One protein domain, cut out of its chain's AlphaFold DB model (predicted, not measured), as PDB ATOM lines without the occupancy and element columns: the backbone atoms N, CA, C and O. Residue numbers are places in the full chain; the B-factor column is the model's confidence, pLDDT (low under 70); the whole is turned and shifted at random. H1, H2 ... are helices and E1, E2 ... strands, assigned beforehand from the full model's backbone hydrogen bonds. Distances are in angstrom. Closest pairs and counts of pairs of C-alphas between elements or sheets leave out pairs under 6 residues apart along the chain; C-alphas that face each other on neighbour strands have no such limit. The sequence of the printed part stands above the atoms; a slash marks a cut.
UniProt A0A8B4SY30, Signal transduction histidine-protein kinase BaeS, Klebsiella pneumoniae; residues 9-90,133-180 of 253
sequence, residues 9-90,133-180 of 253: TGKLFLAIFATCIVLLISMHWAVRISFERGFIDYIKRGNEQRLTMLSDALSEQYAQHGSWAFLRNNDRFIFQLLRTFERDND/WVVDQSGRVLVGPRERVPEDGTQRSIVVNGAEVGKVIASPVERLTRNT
ATOM      1  N   THR A   9     -74.183  -5.635  -8.005       52.72
ATOM      2  CA  THR A   9     -74.031  -6.351  -6.721       52.72
ATOM      3  C   THR A   9     -73.543  -5.469  -5.583       52.72
ATOM      4  O   THR A   9     -74.144  -5.432  -4.516       52.72
ATOM      5  N   GLY A  10     -72.426  -4.771  -5.804       56.44
ATOM      6  CA  GLY A  10     -71.799  -3.947  -4.786       56.44
ATOM      7  C   GLY A  10     -72.654  -2.726  -4.494       56.44
ATOM      8  O   GLY A  10     -72.729  -2.311  -3.350       56.44
ATOM      9  N   LYS A  11     -73.363  -2.201  -5.501       57.75
ATOM     10  CA  LYS A  11     -74.274  -1.066  -5.331       57.75
ATOM     11  C   LYS A  11     -75.502  -1.429  -4.490       57.75
ATOM     12  O   LYS A  11     -75.812  -0.690  -3.564       57.75
ATOM     13  N   LEU A  12     -76.159  -2.563  -4.762       64.31
ATOM     14  CA  LEU A  12     -77.312  -3.035  -3.977       64.31
ATOM     15  C   LEU A  12     -76.916  -3.434  -2.551       64.31
ATOM     16  O   LEU A  12     -77.581  -3.032  -1.601       64.31
ATOM     17  N   PHE A  13     -75.805  -4.160  -2.397       65.25
ATOM     18  CA  PHE A  13     -75.262  -4.506  -1.083       65.25
ATOM     19  C   PHE A  13     -74.960  -3.247  -0.264       65.25
ATOM     20  O   PHE A  13     -75.420  -3.126   0.867       65.25
ATOM     21  N   LEU A  14     -74.230  -2.289  -0.848       63.97
ATOM     22  CA  LEU A  14     -73.859  -1.051  -0.166       63.97
ATOM     23  C   LEU A  14     -75.094  -0.216   0.188       63.97
ATOM     24  O   LEU A  14     -75.121   0.370   1.262       63.97
ATOM     25  N   ALA A  15     -76.113  -0.188  -0.678       66.56
ATOM     26  CA  ALA A  15     -77.352   0.540  -0.426       66.56
ATOM     27  C   ALA A  15     -78.103  -0.024   0.789       66.56
ATOM     28  O   ALA A  15     -78.354   0.714   1.735       66.56
ATOM     29  N   ILE A  16     -78.387  -1.332   0.809       74.62
ATOM     30  CA  ILE A  16     -79.122  -1.975   1.912       74.62
ATOM     31  C   ILE A  16     -78.323  -1.881   3.218       74.62
ATOM     32  O   ILE A  16     -78.863  -1.510   4.259       74.62
ATOM     33  N   PHE A  17     -77.020  -2.153   3.153       72.00
ATOM     34  CA  PHE A  17     -76.135  -2.082   4.311       72.00
ATOM     35  C   PHE A  17     -76.051  -0.663   4.891       72.00
ATOM     36  O   PHE A  17     -76.160  -0.484   6.105       72.00
ATOM     37  N   ALA A  18     -75.927   0.356   4.034       69.69
ATOM     38  CA  ALA A  18     -75.934   1.750   4.461       69.69
ATOM     39  C   ALA A  18     -77.270   2.132   5.111       69.69
ATOM     40  O   ALA A  18     -77.269   2.771   6.161       69.69
ATOM     41  N   THR A  19     -78.405   1.702   4.548       74.88
ATOM     42  CA  THR A  19     -79.727   1.962   5.137       74.88
ATOM     43  C   THR A  19     -79.864   1.327   6.523       74.88
ATOM     44  O   THR A  19     -80.313   1.996   7.454       74.88
ATOM     45  N   CYS A  20     -79.418   0.080   6.703       76.50
ATOM     46  CA  CYS A  20     -79.428  -0.584   8.009       76.50
ATOM     47  C   CYS A  20     -78.537   0.130   9.037       76.50
ATOM     48  O   CYS A  20     -78.967   0.338  10.172       76.50
ATOM     49  N   ILE A  21     -77.326   0.549   8.650       77.88
ATOM     50  CA  ILE A  21     -76.429   1.315   9.532       77.88
ATOM     51  C   ILE A  21     -77.080   2.630   9.961       77.88
ATOM     52  O   ILE A  21     -77.067   2.958  11.147       77.88
ATOM     53  N   VAL A  22     -77.675   3.370   9.025       78.12
ATOM     54  CA  VAL A  22     -78.331   4.647   9.329       78.12
ATOM     55  C   VAL A  22     -79.487   4.453  10.309       78.12
ATOM     56  O   VAL A  22     -79.594   5.222  11.261       78.12
ATOM     57  N   LEU A  23     -80.311   3.415  10.140       78.12
ATOM     58  CA  LEU A  23     -81.404   3.121  11.073       78.12
ATOM     59  C   LEU A  23     -80.895   2.806  12.483       78.12
ATOM     60  O   LEU A  23     -81.443   3.323  13.455       78.12
ATOM     61  N   LEU A  24     -79.832   2.009  12.604       77.38
ATOM     62  CA  LEU A  24     -79.243   1.668  13.901       77.38
ATOM     63  C   LEU A  24     -78.622   2.884  14.589       77.38
ATOM     64  O   LEU A  24     -78.850   3.090  15.780       77.38
ATOM     65  N   ILE A  25     -77.877   3.706  13.843       77.06
ATOM     66  CA  ILE A  25     -77.297   4.948  14.365       77.06
ATOM     67  C   ILE A  25     -78.415   5.893  14.807       77.06
ATOM     68  O   ILE A  25     -78.369   6.375  15.934       77.06
ATOM     69  N   SER A  26     -79.444   6.102  13.979       76.38
ATOM     70  CA  SER A  26     -80.598   6.940  14.330       76.38
ATOM     71  C   SER A  26     -81.326   6.432  15.567       76.38
ATOM     72  O   SER A  26     -81.625   7.225  16.454       76.38
ATOM     73  N   MET A  27     -81.580   5.124  15.670       75.12
ATOM     74  CA  MET A  27     -82.249   4.549  16.838       75.12
ATOM     75  C   MET A  27     -81.403   4.712  18.105       75.12
ATOM     76  O   MET A  27     -81.923   5.102  19.148       75.12
ATOM     77  N   HIS A  28     -80.089   4.495  18.013       73.50
ATOM     78  CA  HIS A  28     -79.175   4.712  19.131       73.50
ATOM     79  C   HIS A  28     -79.136   6.184  19.567       73.50
ATOM     80  O   HIS A  28     -79.189   6.494  20.758       73.50
ATOM     81  N   TRP A  29     -79.094   7.099  18.597       73.19
ATOM     82  CA  TRP A  29     -79.082   8.538  18.842       73.19
ATOM     83  C   TRP A  29     -80.405   9.021  19.455       73.19
ATOM     84  O   TRP A  29     -80.392   9.793  20.412       73.19
ATOM     85  N   ALA A  30     -81.539   8.494  18.983       68.50
ATOM     86  CA  ALA A  30     -82.863   8.784  19.522       68.50
ATOM     87  C   ALA A  30     -82.997   8.355  20.989       68.50
ATOM     88  O   ALA A  30     -83.479   9.139  21.803       68.50
ATOM     89  N   VAL A  31     -82.515   7.162  21.353       64.69
ATOM     90  CA  VAL A  31     -82.530   6.688  22.749       64.69
ATOM     91  C   VAL A  31     -81.658   7.573  23.644       64.69
ATOM     92  O   VAL A  31     -82.095   7.956  24.730       64.69
ATOM     93  N   ARG A  32     -80.457   7.961  23.189       68.56
ATOM     94  CA  ARG A  32     -79.564   8.860  23.949       68.56
ATOM     95  C   ARG A  32     -80.204  10.232  24.187       68.56
ATOM     96  O   ARG A  32     -80.232  10.695  25.323       68.56
ATOM     97  N   ILE A  33     -80.783  10.839  23.149       63.97
ATOM     98  CA  ILE A  33     -81.439  12.155  23.243       63.97
ATOM     99  C   ILE A  33     -82.718  12.097  24.074       63.97
ATOM    100  O   ILE A  33     -82.989  13.009  24.855       63.97
ATOM    101  N   SER A  34     -83.510  11.036  23.904       57.97
ATOM    102  CA  SER A  34     -84.742  10.826  24.662       57.97
ATOM    103  C   SER A  34     -84.452  10.716  26.156       57.97
ATOM    104  O   SER A  34     -85.175  11.310  26.953       57.97
ATOM    105  N   PHE A  35     -83.364  10.040  26.531       60.59
ATOM    106  CA  PHE A  35     -82.960   9.925  27.925       60.59
ATOM    107  C   PHE A  35     -82.451  11.258  28.485       60.59
ATOM    108  O   PHE A  35     -82.953  11.712  29.507       60.59
ATOM    109  N   GLU A  36     -81.524  11.935  27.798       57.84
ATOM    110  CA  GLU A  36     -80.943  13.196  28.286       57.84
ATOM    111  C   GLU A  36     -81.992  14.306  28.452       57.84
ATOM    112  O   GLU A  36     -81.994  15.000  29.466       57.84
ATOM    113  N   ARG A  37     -82.918  14.459  27.495       58.84
ATOM    114  CA  ARG A  37     -83.953  15.505  27.570       58.84
ATOM    115  C   ARG A  37     -85.149  15.082  28.418       58.84
ATOM    116  O   ARG A  37     -85.641  15.863  29.221       58.84
ATOM    117  N   GLY A  38     -85.617  13.845  28.264       62.16
ATOM    118  CA  GLY A  38     -86.831  13.367  28.924       62.16
ATOM    119  C   GLY A  38     -86.652  13.099  30.416       62.16
ATOM    120  O   GLY A  38     -87.521  13.469  31.206       62.16
ATOM    121  N   PHE A  39     -85.533  12.486  30.815       67.00
ATOM    122  CA  PHE A  39     -85.296  12.107  32.211       67.00
ATOM    123  C   PHE A  39     -85.049  13.330  33.099       67.00
ATOM    124  O   PHE A  39     -85.655  13.440  34.162       67.00
ATOM    125  N   ILE A  40     -84.220  14.280  32.646       66.88
ATOM    126  CA  ILE A  40     -83.930  15.505  33.407       66.88
ATOM    127  C   ILE A  40     -85.211  16.316  33.603       66.88
ATOM    128  O   ILE A  40     -85.537  16.672  34.735       66.88
ATOM    129  N   ASP A  41     -85.984  16.534  32.536       67.50
ATOM    130  CA  ASP A  41     -87.246  17.272  32.621       67.50
ATOM    131  C   ASP A  41     -88.279  16.566  33.508       67.50
ATOM    132  O   ASP A  41     -89.032  17.221  34.231       67.50
ATOM    133  N   TYR A  42     -88.333  15.231  33.480       68.62
ATOM    134  CA  TYR A  42     -89.209  14.453  34.356       68.62
ATOM    135  C   TYR A  42     -88.836  14.623  35.834       68.62
ATOM    136  O   TYR A  42     -89.697  14.990  36.637       68.62
ATOM    137  N   ILE A  43     -87.561  14.433  36.193       68.62
ATOM    138  CA  ILE A  43     -87.108  14.575  37.584       68.62
ATOM    139  C   ILE A  43     -87.233  16.029  38.052       68.62
ATOM    140  O   ILE A  43     -87.625  16.275  39.194       68.62
ATOM    141  N   LYS A  44     -86.965  17.001  37.173       71.88
ATOM    142  CA  LYS A  44     -87.124  18.423  37.480       71.88
ATOM    143  C   LYS A  44     -88.575  18.772  37.800       71.88
ATOM    144  O   LYS A  44     -88.826  19.332  38.864       71.88
ATOM    145  N   ARG A  45     -89.530  18.361  36.953       74.19
ATOM    146  CA  ARG A  45     -90.971  18.553  37.207       74.19
ATOM    147  C   ARG A  45     -91.415  17.887  38.511       74.19
ATOM    148  O   ARG A  45     -92.108  18.508  39.311       74.19
ATOM    149  N   GLY A  46     -90.970  16.652  38.756       75.12
ATOM    150  CA  GLY A  46     -91.269  15.936  39.999       75.12
ATOM    151  C   GLY A  46     -90.713  16.637  41.246       75.12
ATOM    152  O   GLY A  46     -91.405  16.741  42.258       75.12
ATOM    153  N   ASN A  47     -89.488  17.164  41.180       76.19
ATOM    154  CA  ASN A  47     -88.886  17.907  42.288       76.19
ATOM    155  C   ASN A  47     -89.561  19.267  42.512       76.19
ATOM    156  O   ASN A  47     -89.867  19.590  43.655       76.19
ATOM    157  N   GLU A  48     -89.854  20.043  41.465       83.12
ATOM    158  CA  GLU A  48     -90.572  21.324  41.591       83.12
ATOM    159  C   GLU A  48     -91.944  21.154  42.259       83.12
ATOM    160  O   GLU A  48     -92.321  21.939  43.135       83.12
ATOM    161  N   GLN A  49     -92.660  20.084  41.914       82.56
ATOM    162  CA  GLN A  49     -93.928  19.747  42.551       82.56
ATOM    163  C   GLN A  49     -93.752  19.418  44.044       82.56
ATOM    164  O   GLN A  49     -94.502  19.931  44.873       82.56
ATOM    165  N   ARG A  50     -92.717  18.646  44.414       81.25
ATOM    166  CA  ARG A  50     -92.383  18.350  45.823       81.25
ATOM    167  C   ARG A  50     -92.024  19.603  46.618       81.25
ATOM    168  O   ARG A  50     -92.493  19.756  47.741       81.25
ATOM    169  N   LEU A  51     -91.213  20.501  46.051       86.81
ATOM    170  CA  LEU A  51     -90.865  21.774  46.690       86.81
ATOM    171  C   LEU A  51     -92.106  22.630  46.945       86.81
ATOM    172  O   LEU A  51     -92.205  23.252  47.998       86.81
ATOM    173  N   THR A  52     -93.041  22.647  45.995       89.44
ATOM    174  CA  THR A  52     -94.302  23.384  46.127       89.44
ATOM    175  C   THR A  52     -95.141  22.809  47.266       89.44
ATOM    176  O   THR A  52     -95.478  23.538  48.190       89.44
ATOM    177  N   MET A  53     -95.360  21.490  47.290       85.19
ATOM    178  CA  MET A  53     -96.111  20.831  48.367       85.19
ATOM    179  C   MET A  53     -95.464  21.017  49.746       85.19
ATOM    180  O   MET A  53     -96.157  21.272  50.728       85.19
ATOM    181  N   LEU A  54     -94.134  20.898  49.834       88.44
ATOM    182  CA  LEU A  54     -93.404  21.102  51.085       88.44
ATOM    183  C   LEU A  54     -93.506  22.559  51.548       88.44
ATOM    184  O   LEU A  54     -93.712  22.812  52.730       88.44
ATOM    185  N   SER A  55     -93.404  23.508  50.618       91.44
ATOM    186  CA  SER A  55     -93.586  24.929  50.901       91.44
ATOM    187  C   SER A  55     -94.991  25.233  51.425       91.44
ATOM    188  O   SER A  55     -95.120  25.938  52.424       91.44
ATOM    189  N   ASP A  56     -96.029  24.680  50.800       91.94
ATOM    190  CA  ASP A  56     -97.424  24.914  51.188       91.94
ATOM    191  C   ASP A  56     -97.725  24.322  52.574       91.94
ATOM    192  O   ASP A  56     -98.255  25.014  53.443       91.94
ATOM    193  N   ALA A  57     -97.289  23.084  52.836       90.12
ATOM    194  CA  ALA A  57     -97.455  22.442  54.141       90.12
ATOM    195  C   ALA A  57     -96.708  23.187  55.264       90.12
ATOM    196  O   ALA A  57     -97.213  23.326  56.378       90.12
ATOM    197  N   LEU A  58     -95.498  23.687  54.983       91.25
ATOM    198  CA  LEU A  58     -94.735  24.497  55.933       91.25
ATOM    199  C   LEU A  58     -95.375  25.866  56.167       91.25
ATOM    200  O   LEU A  58     -95.365  26.343  57.301       91.25
ATOM    201  N   SER A  59     -95.927  26.482  55.120       93.38
ATOM    202  CA  SER A  59     -96.657  27.747  55.216       93.38
ATOM    203  C   SER A  59     -97.872  27.606  56.133       93.38
ATOM    204  O   SER A  59     -98.038  28.405  57.053       93.38
ATOM    205  N   GLU A  60     -98.663  26.546  55.967       92.12
ATOM    206  CA  GLU A  60     -99.841  26.290  56.798       92.12
ATOM    207  C   GLU A  60     -99.476  26.092  58.277       92.12
ATOM    208  O   GLU A  60    -100.063  26.722  59.159       92.12
ATOM    209  N   GLN A  61     -98.447  25.289  58.560       90.81
ATOM    210  CA  GLN A  61     -97.960  25.089  59.929       90.81
ATOM    211  C   GLN A  61     -97.404  26.382  60.537       90.81
ATOM    212  O   GLN A  61     -97.660  26.694  61.702       90.81
ATOM    213  N   TYR A  62     -96.681  27.177  59.747       92.06
ATOM    214  CA  TYR A  62     -96.179  28.469  60.197       92.06
ATOM    215  C   TYR A  62     -97.318  29.458  60.465       92.06
ATOM    216  O   TYR A  62     -97.255  30.196  61.444       92.06
ATOM    217  N   ALA A  63     -98.379  29.461  59.656       93.00
ATOM    218  CA  ALA A  63     -99.548  30.312  59.869       93.00
ATOM    219  C   ALA A  63    -100.277  29.982  61.185       93.00
ATOM    220  O   ALA A  63    -100.775  30.888  61.850       93.00
ATOM    221  N   GLN A  64    -100.297  28.706  61.587       91.38
ATOM    222  CA  GLN A  64    -100.912  28.256  62.841       91.38
ATOM    223  C   GLN A  64    -100.047  28.563  64.073       91.38
ATOM    224  O   GLN A  64    -100.561  29.004  65.099       91.38
ATOM    225  N   HIS A  65     -98.733  28.334  63.989       89.94
ATOM    226  CA  HIS A  65     -97.818  28.470  65.130       89.94
ATOM    227  C   HIS A  65     -97.138  29.844  65.241       89.94
ATOM    228  O   HIS A  65     -96.560  30.162  66.282       89.94
ATOM    229  N   GLY A  66     -97.129  30.634  64.166       90.81
ATOM    230  CA  GLY A  66     -96.481  31.947  64.079       90.81
ATOM    231  C   GLY A  66     -94.948  31.932  64.149       90.81
ATOM    232  O   GLY A  66     -94.329  32.994  64.180       90.81
ATOM    233  N   SER A  67     -94.310  30.759  64.216       91.12
ATOM    234  CA  SER A  67     -92.854  30.626  64.338       91.12
ATOM    235  C   SER A  67     -92.355  29.262  63.865       91.12
ATOM    236  O   SER A  67     -93.104  28.292  63.828       91.12
ATOM    237  N   TRP A  68     -91.050  29.147  63.603       91.50
ATOM    238  CA  TRP A  68     -90.382  27.890  63.237       91.50
ATOM    239  C   TRP A  68     -90.180  26.898  64.404       91.50
ATOM    240  O   TRP A  68     -89.476  25.900  64.251       91.50
ATOM    241  N   ALA A  69     -90.756  27.147  65.586       88.62
ATOM    242  CA  ALA A  69     -90.551  26.302  66.767       88.62
ATOM    243  C   ALA A  69     -91.058  24.859  66.572       88.62
ATOM    244  O   ALA A  69     -90.453  23.923  67.098       88.62
ATOM    245  N   PHE A  70     -92.109  24.666  65.766       87.31
ATOM    246  CA  PHE A  70     -92.662  23.342  65.457       87.31
ATOM    247  C   PHE A  70     -91.652  22.428  64.746       87.31
ATOM    248  O   PHE A  70     -91.655  21.224  64.987       87.31
ATOM    249  N   LEU A  71     -90.741  22.990  63.941       85.75
ATOM    250  CA  LEU A  71     -89.692  22.217  63.272       85.75
ATOM    251  C   LEU A  71     -88.655  21.664  64.246       85.75
ATOM    252  O   LEU A  71     -88.128  20.588  64.007       85.75
ATOM    253  N   ARG A  72     -88.370  22.384  65.339       78.44
ATOM    254  CA  ARG A  72     -87.411  21.943  66.365       78.44
ATOM    255  C   ARG A  72     -88.013  20.946  67.347       78.44
ATOM    256  O   ARG A  72     -87.283  20.187  67.966       78.44
ATOM    257  N   ASN A  73     -89.326  21.017  67.556       73.81
ATOM    258  CA  ASN A  73     -90.016  20.195  68.548       73.81
ATOM    259  C   ASN A  73     -90.598  18.906  67.949       73.81
ATOM    260  O   ASN A  73     -90.932  17.980  68.681       73.81
ATOM    261  N   ASN A  74     -90.748  18.845  66.622       70.12
ATOM    262  CA  ASN A  74     -91.361  17.720  65.929       70.12
ATOM    263  C   ASN A  74     -90.511  17.266  64.736       70.12
ATOM    264  O   ASN A  74     -90.942  17.328  63.585       70.12
ATOM    265  N   ASP A  75     -89.311  16.754  65.022       65.88
ATOM    266  CA  ASP A  75     -88.383  16.241  64.005       65.88
ATOM    267  C   ASP A  75     -89.059  15.221  63.070       65.88
ATOM    268  O   ASP A  75     -88.787  15.174  61.870       65.88
ATOM    269  N   ARG A  76     -89.999  14.422  63.598       75.38
ATOM    270  CA  ARG A  76     -90.707  13.388  62.832       75.38
ATOM    271  C   ARG A  76     -91.657  13.940  61.776       75.38
ATOM    272  O   ARG A  76     -91.862  13.248  60.781       75.38
ATOM    273  N   PHE A  77     -92.216  15.135  61.964       80.69
ATOM    274  CA  PHE A  77     -93.165  15.730  61.018       80.69
ATOM    275  C   PHE A  77     -92.550  15.847  59.622       80.69
ATOM    276  O   PHE A  77     -93.118  15.348  58.651       80.69
ATOM    277  N   ILE A  78     -91.341  16.411  59.530       77.94
ATOM    278  CA  ILE A  78     -90.648  16.574  58.249       77.94
ATOM    279  C   ILE A  78     -90.302  15.217  57.637       77.94
ATOM    280  O   ILE A  78     -90.538  15.007  56.450       77.94
ATOM    281  N   PHE A  79     -89.796  14.268  58.431       74.69
ATOM    282  CA  PHE A  79     -89.484  12.928  57.924       74.69
ATOM    283  C   PHE A  79     -90.726  12.182  57.423       74.69
ATOM    284  O   PHE A  79     -90.645  11.465  56.428       74.69
ATOM    285  N   GLN A  80     -91.875  12.342  58.080       79.00
ATOM    286  CA  GLN A  80     -93.132  11.713  57.675       79.00
ATOM    287  C   GLN A  80     -93.707  12.359  56.413       79.00
ATOM    288  O   GLN A  80     -94.187  11.650  55.525       79.00
ATOM    289  N   LEU A  81     -93.594  13.681  56.301       79.38
ATOM    290  CA  LEU A  81     -93.987  14.433  55.116       79.38
ATOM    291  C   LEU A  81     -93.115  14.032  53.909       79.38
ATOM    292  O   LEU A  81     -93.642  13.606  52.883       79.38
ATOM    293  N   LEU A  82     -91.786  14.012  54.076       73.75
ATOM    294  CA  LEU A  82     -90.834  13.531  53.066       73.75
ATOM    295  C   LEU A  82     -91.097  12.073  52.661       73.75
ATOM    296  O   LEU A  82     -91.100  11.755  51.474       73.75
ATOM    297  N   ARG A  83     -91.365  11.182  53.626       72.31
ATOM    298  CA  ARG A  83     -91.638   9.761  53.355       72.31
ATOM    299  C   ARG A  83     -92.949   9.554  52.592       72.31
ATOM    300  O   ARG A  83     -93.016   8.674  51.739       72.31
ATOM    301  N   THR A  84     -93.981  10.346  52.878       72.62
ATOM    302  CA  THR A  84     -95.250  10.295  52.130       72.62
ATOM    303  C   THR A  84     -95.032  10.697  50.669       72.62
ATOM    304  O   THR A  84     -95.558  10.046  49.769       72.62
ATOM    305  N   PHE A  85     -94.179  11.696  50.421       66.62
ATOM    306  CA  PHE A  85     -93.829  12.132  49.067       66.62
ATOM    307  C   PHE A  85     -92.921  11.165  48.302       66.62
ATOM    308  O   PHE A  85     -92.992  11.127  47.073       66.62
ATOM    309  N   GLU A  86     -92.058  10.403  48.985       64.12
ATOM    310  CA  GLU A  86     -91.324   9.296  48.351       64.12
ATOM    311  C   GLU A  86     -92.320   8.249  47.819       64.12
ATOM    312  O   GLU A  86     -92.248   7.874  46.651       64.12
ATOM    313  N   ARG A  87     -93.327   7.885  48.624       61.09
ATOM    314  CA  ARG A  87     -94.334   6.865  48.288       61.09
ATOM    315  C   ARG A  87     -95.240   7.237  47.105       61.09
ATOM    316  O   ARG A  87     -95.414   6.420  46.211       61.09
ATOM    317  N   ASP A  88     -95.767   8.466  47.059       60.00
ATOM    318  CA  ASP A  88     -96.625   8.937  45.943       60.00
ATOM    319  C   ASP A  88     -95.859   9.044  44.604       60.00
ATOM    320  O   ASP A  88     -96.447   9.070  43.523       60.00
ATOM    321  N   ASN A  89     -94.526   9.113  44.656       53.53
ATOM    322  CA  ASN A  89     -93.681   9.162  43.462       53.53
ATOM    323  C   ASN A  89     -93.370   7.775  42.895       53.53
ATOM    324  O   ASN A  89     -93.349   7.607  41.674       53.53
ATOM    325  N   ASP A  90     -93.148   6.788  43.767       52.41
ATOM    326  CA  ASP A  90     -92.899   5.405  43.351       52.41
ATOM    327  C   ASP A  90     -94.086   4.850  42.543       52.41
ATOM    328  O   ASP A  90     -93.882   4.187  41.528       52.41
ATOM    329  N   TRP A 133     -83.263  21.371  51.901       90.75
ATOM    330  CA  TRP A 133     -83.030  22.285  53.004       90.75
ATOM    331  C   TRP A 133     -84.267  23.149  53.205       90.75
ATOM    332  O   TRP A 133     -84.894  23.588  52.245       90.75
ATOM    333  N   VAL A 134     -84.594  23.423  54.459       92.19
ATOM    334  CA  VAL A 134     -85.547  24.456  54.855       92.19
ATOM    335  C   VAL A 134     -84.746  25.530  55.567       92.19
ATOM    336  O   VAL A 134     -84.039  25.228  56.530       92.19
ATOM    337  N   VAL A 135     -84.832  26.767  55.092       93.25
ATOM    338  CA  VAL A 135     -84.136  27.923  55.665       93.25
ATOM    339  C   VAL A 135     -85.137  28.968  56.146       93.25
ATOM    340  O   VAL A 135     -86.204  29.127  55.554       93.25
ATOM    341  N   ASP A 136     -84.796  29.682  57.218       93.62
ATOM    342  CA  ASP A 136     -85.581  30.828  57.689       93.62
ATOM    343  C   ASP A 136     -85.384  32.072  56.798       93.62
ATOM    344  O   ASP A 136     -84.545  32.096  55.896       93.62
ATOM    345  N   GLN A 137     -86.137  33.140  57.080       92.94
ATOM    346  CA  GLN A 137     -86.018  34.455  56.427       92.94
ATOM    347  C   GLN A 137     -84.606  35.078  56.468       92.94
ATOM    348  O   GLN A 137     -84.293  35.954  55.670       92.94
ATOM    349  N   SER A 138     -83.747  34.646  57.400       91.69
ATOM    350  CA  SER A 138     -82.353  35.094  57.516       91.69
ATOM    351  C   SER A 138     -81.355  34.164  56.816       91.69
ATOM    352  O   SER A 138     -80.150  34.386  56.902       91.69
ATOM    353  N   GLY A 139     -81.834  33.120  56.132       89.06
ATOM    354  CA  GLY A 139     -81.004  32.130  55.450       89.06
ATOM    355  C   GLY A 139     -80.387  31.081  56.377       89.06
ATOM    356  O   GLY A 139     -79.514  30.325  55.949       89.06
ATOM    357  N   ARG A 140     -80.813  30.994  57.644       91.56
ATOM    358  CA  ARG A 140     -80.333  29.945  58.554       91.56
ATOM    359  C   ARG A 140     -81.041  28.635  58.259       91.56
ATOM    360  O   ARG A 140     -82.267  28.587  58.210       91.56
ATOM    361  N   VAL A 141     -80.263  27.565  58.119       91.69
ATOM    362  CA  VAL A 141     -80.780  26.208  57.920       91.69
ATOM    363  C   VAL A 141     -81.522  25.754  59.173       91.69
ATOM    364  O   VAL A 141     -80.943  25.664  60.254       91.69
ATOM    365  N   LEU A 142     -82.810  25.471  59.007       89.56
ATOM    366  CA  LEU A 142     -83.689  24.903  60.025       89.56
ATOM    367  C   LEU A 142     -83.711  23.378  59.930       89.56
ATOM    368  O   LEU A 142     -83.652  22.699  60.949       89.56
ATOM    369  N   VAL A 143     -83.789  22.850  58.704       88.00
ATOM    370  CA  VAL A 143     -83.850  21.413  58.419       88.00
ATOM    371  C   VAL A 143     -83.035  21.115  57.169       88.00
ATOM    372  O   VAL A 143     -83.063  21.895  56.223       88.00
ATOM    373  N   GLY A 144     -82.328  19.990  57.150       86.75
ATOM    374  CA  GLY A 144     -81.600  19.511  55.978       86.75
ATOM    375  C   GLY A 144     -80.264  18.861  56.335       86.75
ATOM    376  O   GLY A 144     -79.882  18.817  57.509       86.75
ATOM    377  N   PRO A 145     -79.544  18.330  55.333       83.38
ATOM    378  CA  PRO A 145     -78.189  17.825  55.509       83.38
ATOM    379  C   PRO A 145     -77.238  18.893  56.055       83.38
ATOM    380  O   PRO A 145     -77.426  20.090  55.846       83.38
ATOM    381  N   ARG A 146     -76.149  18.446  56.694       81.19
ATOM    382  CA  ARG A 146     -75.078  19.326  57.208       81.19
ATOM    383  C   ARG A 146     -74.204  19.946  56.112       81.19
ATOM    384  O   ARG A 146     -73.305  20.728  56.407       81.19
ATOM    385  N   GLU A 147     -74.436  19.566  54.865       82.62
ATOM    386  CA  GLU A 147     -73.760  20.131  53.706       82.62
ATOM    387  C   GLU A 147     -74.201  21.576  53.460       82.62
ATOM    388  O   GLU A 147     -75.284  22.001  53.868       82.62
ATOM    389  N   ARG A 148     -73.337  22.342  52.787       85.38
ATOM    390  CA  ARG A 148     -73.663  23.718  52.410       85.38
ATOM    391  C   ARG A 148     -74.853  23.723  51.462       85.38
ATOM    392  O   ARG A 148     -74.869  22.974  50.487       85.38
ATOM    393  N   VAL A 149     -75.800  24.613  51.747       88.12
ATOM    394  CA  VAL A 149     -76.944  24.873  50.878       88.12
ATOM    395  C   VAL A 149     -76.420  25.273  49.492       88.12
ATOM    396  O   VAL A 149     -75.592  26.184  49.408       88.12
ATOM    397  N   PRO A 150     -76.843  24.593  48.417       85.81
ATOM    398  CA  PRO A 150     -76.408  24.922  47.066       85.81
ATOM    399  C   PRO A 150     -77.001  26.261  46.617       85.81
ATOM    400  O   PRO A 150     -78.207  26.473  46.722       85.81
ATOM    401  N   GLU A 151     -76.160  27.150  46.080       84.38
ATOM    402  CA  GLU A 151     -76.598  28.446  45.529       84.38
ATOM    403  C   GLU A 151     -77.384  28.289  44.219       84.38
ATOM    404  O   GLU A 151     -78.258  29.092  43.910       84.38
ATOM    405  N   ASP A 152     -77.086  27.233  43.459       84.94
ATOM    406  CA  ASP A 152     -77.723  26.859  42.195       84.94
ATOM    407  C   ASP A 152     -78.928  25.916  42.381       84.94
ATOM    408  O   ASP A 152     -79.472  25.403  41.404       84.94
ATOM    409  N   GLY A 153     -79.338  25.660  43.629       85.12
ATOM    410  CA  GLY A 153     -80.456  24.775  43.946       85.12
ATOM    411  C   GLY A 153     -81.811  25.340  43.520       85.12
ATOM    412  O   GLY A 153     -82.082  26.536  43.652       85.12
ATOM    413  N   THR A 154     -82.713  24.466  43.063       88.12
ATOM    414  CA  THR A 154     -84.117  24.839  42.857       88.12
ATOM    415  C   THR A 154     -84.715  25.239  44.201       88.12
ATOM    416  O   THR A 154     -84.662  24.462  45.153       88.12
ATOM    417  N   GLN A 155     -85.298  26.432  44.283       91.38
ATOM    418  CA  GLN A 155     -85.816  26.987  45.530       91.38
ATOM    419  C   GLN A 155     -87.274  27.427  45.405       91.38
ATOM    420  O   GLN A 155     -87.711  27.889  44.350       91.38
ATOM    421  N   ARG A 156     -88.022  27.313  46.505       93.56
ATOM    422  CA  ARG A 156     -89.402  27.782  46.629       93.56
ATOM    423  C   ARG A 156     -89.575  28.579  47.918       93.56
ATOM    424  O   ARG A 156     -89.237  28.092  48.995       93.56
ATOM    425  N   SER A 157     -90.092  29.799  47.796       94.94
ATOM    426  CA  SER A 157     -90.391  30.661  48.940       94.94
ATOM    427  C   SER A 157     -91.613  30.162  49.701       94.94
ATOM    428  O   SER A 157     -92.649  29.882  49.099       94.94
ATOM    429  N   ILE A 158     -91.489  30.119  51.023       95.06
ATOM    430  CA  ILE A 158     -92.571  29.825  51.957       95.06
ATOM    431  C   ILE A 158     -93.205  31.164  52.318       95.06
ATOM    432  O   ILE A 158     -92.584  31.990  52.991       95.06
ATOM    433  N   VAL A 159     -94.422  31.397  51.829       94.00
ATOM    434  CA  VAL A 159     -95.129  32.675  51.981       94.00
ATOM    435  C   VAL A 159     -96.331  32.489  52.894       94.00
ATOM    436  O   VAL A 159     -97.149  31.605  52.656       94.00
ATOM    437  N   VAL A 160     -96.455  33.340  53.912       94.31
ATOM    438  CA  VAL A 160     -97.584  33.380  54.851       94.31
ATOM    439  C   VAL A 160     -98.121  34.805  54.875       94.31
ATOM    440  O   VAL A 160     -97.363  35.746  55.095       94.31
ATOM    441  N   ASN A 161     -99.421  34.989  54.625       90.62
ATOM    442  CA  ASN A 161    -100.063  36.315  54.563       90.62
ATOM    443  C   ASN A 161     -99.350  37.316  53.625       90.62
ATOM    444  O   ASN A 161     -99.293  38.509  53.903       90.62
ATOM    445  N   GLY A 162     -98.772  36.830  52.522       89.88
ATOM    446  CA  GLY A 162     -98.035  37.655  51.557       89.88
ATOM    447  C   GLY A 162     -96.595  38.009  51.956       89.88
ATOM    448  O   GLY A 162     -95.891  38.615  51.152       89.88
ATOM    449  N   ALA A 163     -96.129  37.605  53.142       92.94
ATOM    450  CA  ALA A 163     -94.746  37.773  53.578       92.94
ATOM    451  C   ALA A 163     -93.955  36.465  53.423       92.94
ATOM    452  O   ALA A 163     -94.434  35.389  53.781       92.94
ATOM    453  N   GLU A 164     -92.729  36.551  52.906       94.75
ATOM    454  CA  GLU A 164     -91.814  35.410  52.855       94.75
ATOM    455  C   GLU A 164     -91.223  35.150  54.247       94.75
ATOM    456  O   GLU A 164     -90.542  36.004  54.810       94.75
ATOM    457  N   VAL A 165     -91.478  33.964  54.799       94.69
ATOM    458  CA  VAL A 165     -91.033  33.568  56.149       94.69
ATOM    459  C   VAL A 165     -89.830  32.617  56.124       94.69
ATOM    460  O   VAL A 165     -89.184  32.384  57.152       94.69
ATOM    461  N   GLY A 166     -89.510  32.072  54.946       94.81
ATOM    462  CA  GLY A 166     -88.397  31.158  54.705       94.81
ATOM    463  C   GLY A 166     -88.415  30.584  53.290       94.81
ATOM    464  O   GLY A 166     -89.234  30.978  52.458       94.81
ATOM    465  N   LYS A 167     -87.523  29.632  53.009       95.06
ATOM    466  CA  LYS A 167     -87.439  28.948  51.709       95.06
ATOM    467  C   LYS A 167     -87.201  27.453  51.875       95.06
ATOM    468  O   LYS A 167     -86.507  27.022  52.792       95.06
ATOM    469  N   VAL A 168     -87.725  26.678  50.935       93.06
ATOM    470  CA  VAL A 168     -87.338  25.286  50.689       93.06
ATOM    471  C   VAL A 168     -86.368  25.268  49.514       93.06
ATOM    472  O   VAL A 168     -86.650  25.875  48.485       93.06
ATOM    473  N   ILE A 169     -85.238  24.583  49.645       92.06
ATOM    474  CA  ILE A 169     -84.187  24.505  48.624       92.06
ATOM    475  C   ILE A 169     -83.883  23.034  48.367       92.06
ATOM    476  O   ILE A 169     -83.723  22.268  49.312       92.06
ATOM    477  N   ALA A 170     -83.800  22.631  47.105       88.56
ATOM    478  CA  ALA A 170     -83.429  21.283  46.700       88.56
ATOM    479  C   ALA A 170     -82.078  21.272  45.982       88.56
ATOM    480  O   ALA A 170     -81.728  22.213  45.268       88.56
ATOM    481  N   SER A 171     -81.332  20.180  46.133       85.50
ATOM    482  CA  SER A 171     -80.086  19.972  45.394       85.50
ATOM    483  C   SER A 171     -80.335  19.943  43.878       85.50
ATOM    484  O   SER A 171     -81.290  19.280  43.460       85.50
ATOM    485  N   PRO A 172     -79.470  20.568  43.050       77.31
ATOM    486  CA  PRO A 172     -79.587  20.511  41.594       77.31
ATOM    487  C   PRO A 172     -79.585  19.066  41.089       77.31
ATOM    488  O   PRO A 172     -78.682  18.283  41.407       77.31
ATOM    489  N   VAL A 173     -80.580  18.717  40.275       67.00
ATOM    490  CA  VAL A 173     -80.727  17.365  39.710       67.00
ATOM    491  C   VAL A 173     -79.580  17.050  38.754       67.00
ATOM    492  O   VAL A 173     -79.107  15.920  38.660       67.00
ATOM    493  N   GLU A 174     -79.068  18.088  38.105       63.84
ATOM    494  CA  GLU A 174     -77.976  18.048  37.146       63.84
ATOM    495  C   GLU A 174     -76.658  17.612  37.803       63.84
ATOM    496  O   GLU A 174     -75.789  17.058  37.134       63.84
ATOM    497  N   ARG A 175     -76.488  17.814  39.119       58.59
ATOM    498  CA  ARG A 175     -75.301  17.340  39.856       58.59
ATOM    499  C   ARG A 175     -75.390  15.862  40.238       58.59
ATOM    500  O   ARG A 175     -74.352  15.203  40.309       58.59
ATOM    501  N   LEU A 176     -76.602  15.336  40.438       57.06
ATOM    502  CA  LEU A 176     -76.839  13.916  40.732       57.06
ATOM    503  C   LEU A 176     -76.453  13.044  39.524       57.06
ATOM    504  O   LEU A 176     -75.815  12.003  39.679       57.06
ATOM    505  N   THR A 177     -76.744  13.507  38.304       53.09
ATOM    506  CA  THR A 177     -76.320  12.828  37.070       53.09
ATOM    507  C   THR A 177     -74.825  13.019  36.793       53.09
ATOM    508  O   THR A 177     -74.138  12.052  36.467       53.09
ATOM    509  N   ARG A 178     -74.278  14.225  37.020       45.94
ATOM    510  CA  ARG A 178     -72.866  14.554  36.729       45.94
ATOM    511  C   ARG A 178     -71.847  13.787  37.582       45.94
ATOM    512  O   ARG A 178     -70.773  13.461  37.084       45.94
ATOM    513  N   ASN A 179     -72.175  13.445  38.833       43.41
ATOM    514  CA  ASN A 179     -71.291  12.649  39.701       43.41
ATOM    515  C   ASN A 179     -71.262  11.148  39.352       43.41
ATOM    516  O   ASN A 179     -70.364  10.437  39.802       43.41
ATOM    517  N   THR A 180     -72.188  10.667  38.518       45.78
ATOM    518  CA  THR A 180     -72.221   9.264  38.066       45.78
ATOM    519  C   THR A 180     -71.504   9.065  36.716       45.78
ATOM    520  O   THR A 180     -71.334   7.937  36.254       45.78
TER     521      THR A 180
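AT A GLANCE: This is residues 9 to 90 and 133 to 180 of the 253 residues of the protein "Signal transduction histidine-protein kinase BaeS" of Klebsiella pneumoniae (UniProt A0A8B4SY30). One very long helix, H1, runs the length of the domain; its residues 9 to 35 stick out as a free arm, and its far part enters a compact head. There H1 packs over one face of a four-stranded sheet, while H3 folds back beside H1 and the short H2 lies near the turn. The printed part has 130 residues, with four named helices and four named strands in the order H1 H2 H3 E1 E2 E3 E4 H4; the sheet runs E2 E1 E4 E3, antiparallel throughout, and the class is mixed. The whole is extended, with a radius of gyration of the C-alphas of 23.0 A, and spans 83 by 27 by 27 A.

HOW THE PARTS SIT: H1, residues 9 to 65, is on the sheet of E1, residues 133 to 136, E2, residues 141 to 143, E3, residues 154 to 160, and E4, residues 163 to 170, in two layers, a helix on one face of a sheet. Its height over the sheet is 8.3 A; it lies over E4 and E3 and runs along the strands, at 22 degrees to E3 on the local plane. The closest C-alphas of H1 and E3 are those of Ser 55 and Ile 158, 5.1 A apart. H2, residues 69 to 73, only grazes the sheet with residues 69 to 72. H3, residues 75 to 90, only just touches residues 46 to 54 of H1, with 3 pairs of C-alphas within 8 A, the closest Arg 50 and Phe 85 at 7.2 A; the tilt is a shallow 30 degrees, opposite ways. E1 and E2 form a hairpin, with N 134 and O 143 at 2.8 A. E1 and E4 are antiparallel, with N 135 and O 167 at 2.9 A. E3 and E4 form a hairpin, with N 156 and O 168 at 2.8 A. H4, residues 173 to 178, touches residues 40 to 44 of H1, the closest C-alphas being those of Lys 44 and Val 173 at 6.9 A, and is apart from H3. O i to N i+4 pairs are within hydrogen-bond range throughout H2 and H4, in 52 of 53 in H1 and in 10 of 12 in H3.

IN THESE COORDINATES: H1 measures 83.3 A from C-alpha 9 at (-74.031, -6.351, -6.721) to C-alpha 65 at (-97.818, 28.470, 65.130). H3 measures 23.8 A, E3 20.0 A and E4 21.1 A. H4 ends with C-alpha 178 at (-72.866, 14.554, 36.729).

THE WHOLE: Without the free stretch, the body spans 43 by 28 by 27 A. Residues 91 to 132 are not printed, and C-alphas 90 and 133 are 21.8 A apart across the cut. Of the links printed whole, none is long. The mean pLDDT of the printed part is 78.3; residues 9 to 15, 30 to 43, 85 to 90 and 173 to 180 are among those under 70.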